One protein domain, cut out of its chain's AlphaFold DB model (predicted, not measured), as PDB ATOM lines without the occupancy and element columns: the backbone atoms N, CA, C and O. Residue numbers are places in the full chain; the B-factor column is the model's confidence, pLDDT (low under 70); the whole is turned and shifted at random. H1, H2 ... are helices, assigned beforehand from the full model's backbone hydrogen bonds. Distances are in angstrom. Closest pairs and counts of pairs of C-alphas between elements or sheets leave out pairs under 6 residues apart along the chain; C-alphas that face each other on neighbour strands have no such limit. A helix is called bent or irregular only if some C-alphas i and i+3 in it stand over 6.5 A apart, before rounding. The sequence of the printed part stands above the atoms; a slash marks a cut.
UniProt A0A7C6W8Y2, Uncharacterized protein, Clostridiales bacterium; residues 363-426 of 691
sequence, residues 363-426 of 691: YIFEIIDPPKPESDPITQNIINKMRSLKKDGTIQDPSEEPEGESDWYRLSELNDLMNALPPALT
ATOM      1  N   TYR A 363     140.319 167.121 196.375       75.50
ATOM      2  CA  TYR A 363     140.757 166.637 195.073       75.50
ATOM      3  C   TYR A 363     140.988 165.126 195.095       75.50
ATOM      4  O   TYR A 363     141.569 164.564 196.021       75.50
ATOM      5  N   ILE A 364     140.591 164.445 194.020       67.50
ATOM      6  CA  ILE A 364     140.696 162.982 193.939       67.50
ATOM      7  C   ILE A 364     142.159 162.505 194.017       67.50
ATOM      8  O   ILE A 364     142.419 161.437 194.568       67.50
ATOM      9  N   PHE A 365     143.130 163.288 193.530       71.88
ATOM     10  CA  PHE A 365     144.554 162.920 193.589       71.88
ATOM     11  C   PHE A 365     145.163 162.979 195.004       71.88
ATOM     12  O   PHE A 365     146.212 162.366 195.224       71.88
ATOM     13  N   GLU A 366     144.524 163.716 195.920       69.81
ATOM     14  CA  GLU A 366     144.881 163.811 197.344       69.81
ATOM     15  C   GLU A 366     144.266 162.653 198.140       69.81
ATOM     16  O   GLU A 366     144.842 162.206 199.124       69.81
ATOM     17  N   ILE A 367     143.117 162.137 197.684       65.81
ATOM     18  CA  ILE A 367     142.415 160.996 198.289       65.81
ATOM     19  C   ILE A 367     143.011 159.661 197.840       65.81
ATOM     20  O   ILE A 367     143.128 158.726 198.630       65.81
ATOM     21  N   ILE A 368     143.344 159.542 196.555       62.16
ATOM     22  CA  ILE A 368     143.918 158.324 195.993       62.16
ATOM     23  C   ILE A 368     145.435 158.403 196.113       62.16
ATOM     24  O   ILE A 368     146.082 159.202 195.432       62.16
ATOM     25  N   ASP A 369     146.001 157.522 196.930       67.06
ATOM     26  CA  ASP A 369     147.445 157.390 197.074       67.06
ATOM     27  C   ASP A 369     148.133 157.036 195.743       67.06
ATOM     28  O   ASP A 369     147.559 156.332 194.898       67.06
ATOM     29  N   PRO A 370     149.395 157.467 195.541       69.69
ATOM     30  CA  PRO A 370     150.216 156.927 194.469       69.69
ATOM     31  C   PRO A 370     150.265 155.397 194.569       69.69
ATOM     32  O   PRO A 370     150.360 154.841 195.669       69.69
ATOM     33  N   PRO A 371     150.232 154.692 193.427       74.44
ATOM     34  CA  PRO A 371     150.270 153.246 193.442       74.44
ATOM     35  C   PRO A 371     151.597 152.773 194.036       74.44
ATOM     36  O   PRO A 371     152.659 153.356 193.800       74.44
ATOM     37  N   LYS A 372     151.545 151.688 194.809       76.75
ATOM     38  CA  LYS A 372     152.756 151.133 195.413       76.75
ATOM     39  C   LYS A 372     153.653 150.514 194.333       76.75
ATOM     40  O   LYS A 372     153.099 149.912 193.407       76.75
ATOM     41  N   PRO A 373     154.992 150.580 194.459       75.56
ATOM     42  CA  PRO A 373     155.923 150.030 193.467       75.56
ATOM     43  C   PRO A 373     155.718 148.541 193.152       75.56
ATOM     44  O   PRO A 373     156.056 148.092 192.060       75.56
ATOM     45  N   GLU A 374     155.181 147.775 194.101       77.00
ATOM     46  CA  GLU A 374     154.874 146.347 193.974       77.00
ATOM     47  C   GLU A 374     153.535 146.030 193.285       77.00
ATOM     48  O   GLU A 374     153.248 144.859 193.037       77.00
ATOM     49  N   SER A 375     152.707 147.037 192.995       68.81
ATOM     50  CA  SER A 375     151.427 146.841 192.297       68.81
ATOM     51  C   SER A 375     151.673 146.387 190.859       68.81
ATOM     52  O   SER A 375     152.710 146.713 190.280       68.81
ATOM     53  N   ASP A 376     150.728 145.673 190.247       70.44
ATOM     54  CA  ASP A 376     150.872 145.297 188.842       70.44
ATOM     55  C   ASP A 376     150.901 146.544 187.924       70.44
ATOM     56  O   ASP A 376     150.299 147.571 188.258       70.44
ATOM     57  N   PRO A 377     151.587 146.486 186.764       66.94
ATOM     58  CA  PRO A 377     151.777 147.652 185.900       66.94
ATOM     59  C   PRO A 377     150.475 148.304 185.418       66.94
ATOM     60  O   PRO A 377     150.433 149.520 185.248       66.94
ATOM     61  N   ILE A 378     149.409 147.521 185.220       68.38
ATOM     62  CA  ILE A 378     148.112 148.040 184.771       68.38
ATOM     63  C   ILE A 378     147.489 148.875 185.890       68.38
ATOM     64  O   ILE A 378     147.094 150.018 185.666       68.38
ATOM     65  N   THR A 379     147.470 148.347 187.113       65.75
ATOM     66  CA  THR A 379     147.006 149.083 188.293       65.75
ATOM     67  C   THR A 379     147.808 150.368 188.501       65.75
ATOM     68  O   THR A 379     147.216 151.422 188.736       65.75
ATOM     69  N   GLN A 380     149.138 150.324 188.348       70.19
ATOM     70  CA  GLN A 380     149.971 151.528 188.442       70.19
ATOM     71  C   GLN A 380     149.588 152.570 187.386       70.19
ATOM     72  O   GLN A 380     149.385 153.739 187.717       70.19
ATOM     73  N   ASN A 381     149.445 152.153 186.127       72.88
ATOM     74  CA  ASN A 381     149.121 153.052 185.026       72.88
ATOM     75  C   ASN A 381     147.732 153.678 185.190       72.88
ATOM     76  O   ASN A 381     147.603 154.894 185.058       72.88
ATOM     77  N   ILE A 382     146.708 152.891 185.535       72.00
ATOM     78  CA  ILE A 382     145.335 153.385 185.719       72.00
ATOM     79  C   ILE A 382     145.254 154.351 186.905       72.00
ATOM     80  O   ILE A 382     144.676 155.427 186.763       72.00
ATOM     81  N   ILE A 383     145.849 154.010 188.056       69.31
ATOM     82  CA  ILE A 383     145.849 154.894 189.233       69.31
ATOM     83  C   ILE A 383     146.588 156.192 188.920       69.31
ATOM     84  O   ILE A 383     146.056 157.271 189.178       69.31
ATOM     85  N   ASN A 384     147.766 156.118 188.298       77.25
ATOM     86  CA  ASN A 384     148.485 157.316 187.878       77.25
ATOM     87  C   ASN A 384     147.648 158.149 186.905       77.25
ATOM     88  O   ASN A 384     147.584 159.364 187.072       77.25
ATOM     89  N   LYS A 385     146.943 157.525 185.952       76.81
ATOM     90  CA  LYS A 385     146.048 158.221 185.018       76.81
ATOM     91  C   LYS A 385     144.899 158.923 185.731       76.81
ATOM     92  O   LYS A 385     144.641 160.077 185.432       76.81
ATOM     93  N   MET A 386     144.239 158.268 186.687       71.19
ATOM     94  CA  MET A 386     143.154 158.875 187.470       71.19
ATOM     95  C   MET A 386     143.637 160.080 188.276       71.19
ATOM     96  O   MET A 386     142.956 161.098 188.313       71.19
ATOM     97  N   ARG A 387     144.825 159.981 188.884       79.31
ATOM     98  CA  ARG A 387     145.423 161.074 189.665       79.31
ATOM     99  C   ARG A 387     145.874 162.243 188.786       79.31
ATOM    100  O   ARG A 387     145.833 163.375 189.240       79.31
ATOM    101  N   SER A 388     146.292 161.966 187.552       84.38
ATOM    102  CA  SER A 388     146.875 162.939 186.617       84.38
ATOM    103  C   SER A 388     145.931 163.418 185.512       84.38
ATOM    104  O   SER A 388     146.336 164.261 184.715       84.38
ATOM    105  N   LEU A 389     144.666 162.975 185.470       81.31
ATOM    106  CA  LEU A 389     143.668 163.432 184.493       81.31
ATOM    107  C   LEU A 389     142.976 164.742 184.907       81.31
ATOM    108  O   LEU A 389     142.318 164.812 185.943       81.31
ATOM    109  N   LYS A 390     143.084 165.766 184.059       86.12
ATOM    110  CA  LYS A 390     142.405 167.060 184.216       86.12
ATOM    111  C   LYS A 390     141.030 167.089 183.552       86.12
ATOM    112  O   LYS A 390     140.718 166.274 182.680       86.12
ATOM    113  N   LYS A 391     140.209 168.072 183.933       84.56
ATOM    114  CA  LYS A 391     138.864 168.304 183.368       84.56
ATOM    115  C   LYS A 391     138.856 168.562 181.862       84.56
ATOM    116  O   LYS A 391     137.902 168.196 181.181       84.56
ATOM    117  N   ASP A 392     139.922 169.145 181.324       80.56
ATOM    118  CA  ASP A 392     140.098 169.373 179.884       80.56
ATOM    119  C   ASP A 392     140.563 168.118 179.110       80.56
ATOM    120  O   ASP A 392     140.708 168.154 177.885       80.56
ATOM    121  N   GLY A 393     140.775 166.998 179.812       76.38
ATOM    122  CA  GLY A 393     141.250 165.733 179.261       76.38
ATOM    123  C   GLY A 393     142.773 165.629 179.120       76.38
ATOM    124  O   GLY A 393     143.255 164.636 178.569       76.38
ATOM    125  N   THR A 394     143.537 166.624 179.584       83.25
ATOM    126  CA  THR A 394     145.007 166.575 179.601       83.25
ATOM    127  C   THR A 394     145.541 165.779 180.792       83.25
ATOM    128  O   THR A 394     144.827 165.527 181.764       83.25
ATOM    129  N   ILE A 395     146.800 165.341 180.686       81.19
ATOM    130  CA  ILE A 395     147.500 164.583 181.726       81.19
ATOM    131  C   ILE A 395     148.640 165.437 182.286       81.19
ATOM    132  O   ILE A 395     149.493 165.869 181.510       81.19
ATOM    133  N   GLN A 396     148.678 165.656 183.602       81.31
ATOM    134  CA  GLN A 396     149.761 166.376 184.287       81.31
ATOM    135  C   GLN A 396     150.120 165.699 185.617       81.31
ATOM    136  O   GLN A 396     149.259 165.146 186.289       81.31
ATOM    137  N   ASP A 397     151.390 165.715 186.013       75.94
ATOM    138  CA  ASP A 397     151.772 165.195 187.326       75.94
ATOM    139  C   ASP A 397     151.231 166.127 188.432       75.94
ATOM    140  O   ASP A 397     151.523 167.324 188.400       75.94
ATOM    141  N   PRO A 398     150.460 165.622 189.415       69.25
ATOM    142  CA  PRO A 398     149.955 166.438 190.520       69.25
ATOM    143  C   PRO A 398     151.054 167.062 191.393       69.25
ATOM    144  O   PRO A 398     150.775 167.987 192.148       69.25
ATOM    145  N   SER A 399     152.291 166.556 191.318       68.00
ATOM    146  CA  SER A 399     153.450 167.120 192.023       68.00
ATOM    147  C   SER A 399     154.023 168.384 191.371       68.00
ATOM    148  O   SER A 399     154.847 169.068 191.982       68.00
ATOM    149  N   GLU A 400     153.588 168.723 190.155       65.62
ATOM    150  CA  GLU A 400     153.913 169.990 189.508       65.62
ATOM    151  C   GLU A 400     152.901 171.059 189.946       65.62
ATOM    152  O   GLU A 400     151.705 170.924 189.688       65.62
ATOM    153  N   GLU A 401     153.367 172.121 190.622       53.59
ATOM    154  CA  GLU A 401     152.501 173.205 191.111       53.59
ATOM    155  C   GLU A 401     151.634 173.774 189.968       53.59
ATOM    156  O   GLU A 401     152.174 174.279 188.977       53.59
ATOM    157  N   PRO A 402     150.292 173.715 190.068       53.75
ATOM    158  CA  PRO A 402     149.434 174.286 189.044       53.75
ATOM    159  C   PRO A 402     149.493 175.820 189.107       53.75
ATOM    160  O   PRO A 402     149.186 176.433 190.128       53.75
ATOM    161  N   GLU A 403     149.838 176.465 187.991       43.34
ATOM    162  CA  GLU A 403     149.660 177.912 187.825       43.34
ATOM    163  C   GLU A 403     148.158 178.232 187.634       43.34
ATOM    164  O   GLU A 403     147.687 178.360 186.507       43.34
ATOM    165  N   GLY A 404     147.380 178.349 188.719       54.84
ATOM    166  CA  GLY A 404     145.983 178.825 188.677       54.84
ATOM    167  C   GLY A 404     144.975 178.005 189.489       54.84
ATOM    168  O   GLY A 404     145.356 177.170 190.307       54.84
ATOM    169  N   GLU A 405     143.672 178.263 189.277       56.62
ATOM    170  CA  GLU A 405     142.608 177.390 189.797       56.62
ATOM    171  C   GLU A 405     142.837 175.968 189.277       56.62
ATOM    172  O   GLU A 405     143.015 175.733 188.083       56.62
ATOM    173  N   SER A 406     142.901 175.026 190.206       63.47
ATOM    174  CA  SER A 406     143.208 173.635 189.922       63.47
ATOM    175  C   SER A 406     142.064 172.982 189.128       63.47
ATOM    176  O   SER A 406     140.984 172.730 189.662       63.47
ATOM    177  N   ASP A 407     142.320 172.675 187.851       78.50
ATOM    178  CA  ASP A 407     141.424 171.934 186.937       78.50
ATOM    179  C   ASP A 407     141.347 170.419 187.243       78.50
ATOM    180  O   ASP A 407     140.962 169.605 186.396       78.50
ATOM    181  N   TRP A 408     141.733 170.020 188.456       82.56
ATOM    182  CA  TRP A 408     141.659 168.648 188.946       82.56
ATOM    183  C   TRP A 408     140.229 168.285 189.372       82.56
ATOM    184  O   TRP A 408     139.472 169.131 189.853       82.56
ATOM    185  N   TYR A 409     139.848 167.016 189.201       76.38
ATOM    186  CA  TYR A 409     138.537 166.525 189.636       76.38
ATOM    187  C   TYR A 409     138.445 166.468 191.163       76.38
ATOM    188  O   TYR A 409     139.363 165.993 191.840       76.38
ATOM    189  N   ARG A 410     137.311 166.926 191.694       74.25
ATOM    190  CA  ARG A 410     136.963 166.851 193.119       74.25
ATOM    191  C   ARG A 410     136.144 165.604 193.425       74.25
ATOM    192  O   ARG A 410     135.580 164.995 192.520       74.25
ATOM    193  N   LEU A 411     136.022 165.237 194.700       61.75
ATOM    194  CA  LEU A 411     135.230 164.080 195.127       61.75
ATOM    195  C   LEU A 411     133.758 164.173 194.683       61.75
ATOM    196  O   LEU A 411     133.184 163.181 194.234       61.75
ATOM    197  N   SER A 412     133.173 165.372 194.728       61.12
ATOM    198  CA  SER A 412     131.834 165.660 194.179       61.12
ATOM    199  C   SER A 412     131.702 165.390 192.674       61.12
ATOM    200  O   SER A 412     130.599 165.157 192.187       61.12
ATOM    201  N   GLU A 413     132.816 165.373 191.945       70.81
ATOM    202  CA  GLU A 413     132.906 165.202 190.492       70.81
ATOM    203  C   GLU A 413     133.437 163.805 190.116       70.81
ATOM    204  O   GLU A 413     133.837 163.568 188.976       70.81
ATOM    205  N   LEU A 414     133.434 162.848 191.056       60.56
ATOM    206  CA  LEU A 414     133.919 161.482 190.821       60.56
ATOM    207  C   LEU A 414     133.233 160.821 189.619       60.56
ATOM    208  O   LEU A 414     133.889 160.154 188.823       60.56
ATOM    209  N   ASN A 415     131.928 161.035 189.444       55.44
ATOM    210  CA  ASN A 415     131.203 160.510 188.286       55.44
ATOM    211  C   ASN A 415     131.716 161.098 186.964       55.44
ATOM    212  O   ASN A 415     131.805 160.373 185.972       55.44
ATOM    213  N   ASP A 416     132.095 162.375 186.943       69.06
ATOM    214  CA  ASP A 416     132.645 163.022 185.751       69.06
ATOM    215  C   ASP A 416     134.040 162.477 185.434       69.06
ATOM    216  O   ASP A 416     134.317 162.155 184.276       69.06
ATOM    217  N   LEU A 417     134.875 162.251 186.457       65.19
ATOM    218  CA  LEU A 417     136.159 161.563 186.297       65.19
ATOM    219  C   LEU A 417     135.964 160.151 185.723       65.19
ATOM    220  O   LEU A 417     136.629 159.779 184.757       65.19
ATOM    221  N   MET A 418     135.036 159.370 186.282       63.56
ATOM    222  CA  MET A 418     134.767 158.001 185.825       63.56
ATOM    223  C   MET A 418     134.217 157.956 184.392       63.56
ATOM    224  O   MET A 418     134.480 156.994 183.671       63.56
ATOM    225  N   ASN A 419     133.523 159.005 183.946       64.88
ATOM    226  CA  ASN A 419     133.085 159.155 182.558       64.88
ATOM    227  C   ASN A 419     134.222 159.607 181.620       64.88
ATOM    228  O   ASN A 419     134.258 159.203 180.454       64.88
ATOM    229  N   ALA A 420     135.158 160.424 182.110       66.81
ATOM    230  CA  ALA A 420     136.298 160.934 181.348       66.81
ATOM    231  C   ALA A 420     137.478 159.949 181.263       66.81
ATOM    232  O   ALA A 420     138.294 160.038 180.342       66.81
ATOM    233  N   LEU A 421     137.567 158.983 182.179       65.44
ATOM    234  CA  LEU A 421     138.672 158.030 182.250       65.44
ATOM    235  C   LEU A 421     138.736 157.071 181.036       65.44
ATOM    236  O   LEU A 421     139.798 157.005 180.413       65.44
ATOM    237  N   PRO A 422     137.660 156.373 180.610       65.88
ATOM    238  CA  PRO A 422     137.718 155.466 179.458       65.88
ATOM    239  C   PRO A 422     138.259 156.084 178.152       65.88
ATOM    240  O   PRO A 422     139.082 155.437 177.501       65.88
ATOM    241  N   PRO A 423     137.868 157.309 177.733       68.75
ATOM    242  CA  PRO A 423     138.440 157.950 176.545       68.75
ATOM    243  C   PRO A 423     139.870 158.488 176.735       68.75
ATOM    244  O   PRO A 423     140.523 158.800 175.733       68.75
ATOM    245  N   ALA A 424     140.354 158.603 177.976       72.88
ATOM    246  CA  ALA A 424     141.728 158.991 178.301       72.88
ATOM    247  C   ALA A 424     142.689 157.790 178.402       72.88
ATOM    248  O   ALA A 424     143.902 157.958 178.236       72.88
ATOM    249  N   LEU A 425     142.165 156.585 178.651       72.31
ATOM    250  CA  LEU A 425     142.947 155.351 178.704       72.31
ATOM    251  C   LEU A 425     143.425 154.918 177.315       72.31
ATOM    252  O   LEU A 425     142.699 154.972 176.316       72.31
ATOM    253  N   THR A 426     144.655 154.422 177.277       78.44
ATOM    254  CA  THR A 426     145.311 153.863 176.094       78.44
ATOM    255  C   THR A 426     145.598 152.376 176.265       78.44
ATOM    256  O   THR A 426     145.526 151.834 177.366       78.44
TER     257      THR A 426
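Overview. This is residues 363 to 426 of the 691 residues of an uncharacterized protein of Clostridiales bacterium (UniProt A0A7C6W8Y2). Two longer helices, H2 and H3, stand at a steep angle to each other, H3 beside the last residues of H2, and the short helix H1 also sits at that end of H2. The link from H1 runs back along H2 to where H2 begins, and a long loop without a named element, residues 389 to 410, joins H2 to H3; residues 373 to 378 stick out at one end and residues 400 to 405 at the other. The 64 printed residues hold three named helices, in the order H1, H2, H3, and no named strand; the class is all helix, with 30 residues, under half, in named elements. The whole is compact, with a radius of gyration of the C-alphas of 11.4 A and spans of 34 by 24 by 20 A.

Arrangement. H3, residues 411 to 424, only just touches H2, residues 377 to 388, with 3 pairs of C-alphas within 8 A; the closest are those of Leu 421 and Met 386, 6.9 A apart. H3 touches H2 with residues 417 to 421 alone, and H2 touches H3 with residues 385 to 386 alone. Their lines stand at a steep tilt of 56 degrees, opposite ways. H1, residues 364 to 367, touches H2 at residues 386 to 388 alone, the closest C-alphas being those of Phe 365 and Arg 387, 4.4 A apart. H1 and H3 are close but not clearly touching; the closest C-alphas, of Ile 364 and Leu 411, are 5.7 A apart. Every O i to N i+4 pair is within hydrogen-bond range in H2, against 6 of 10 in H3; H1 is too short for such a pair.

Along the chain. H3 measures 18.7 A and ends with C-alpha 424 at (141.728, 158.991, 178.301); it is irregular, with C-alphas 412 and 415 7.9 A apart. H2 measures 16.1 A from C-alpha 377 at (151.777, 147.652, 185.900). H1 measures 5.1 A from C-alpha 364 at (140.696, 162.982, 193.939).

Size, cuts and confidence. The C-alphas farthest apart, of Glu 374 and Gly 404, are 34.1 A apart. The printed part has no cut; the link H1 to H2 is short and H2 to H3 long. The mean pLDDT of the printed part is 70.3, with 32 residues under 70, among them 398 to 406 and 414 to 423.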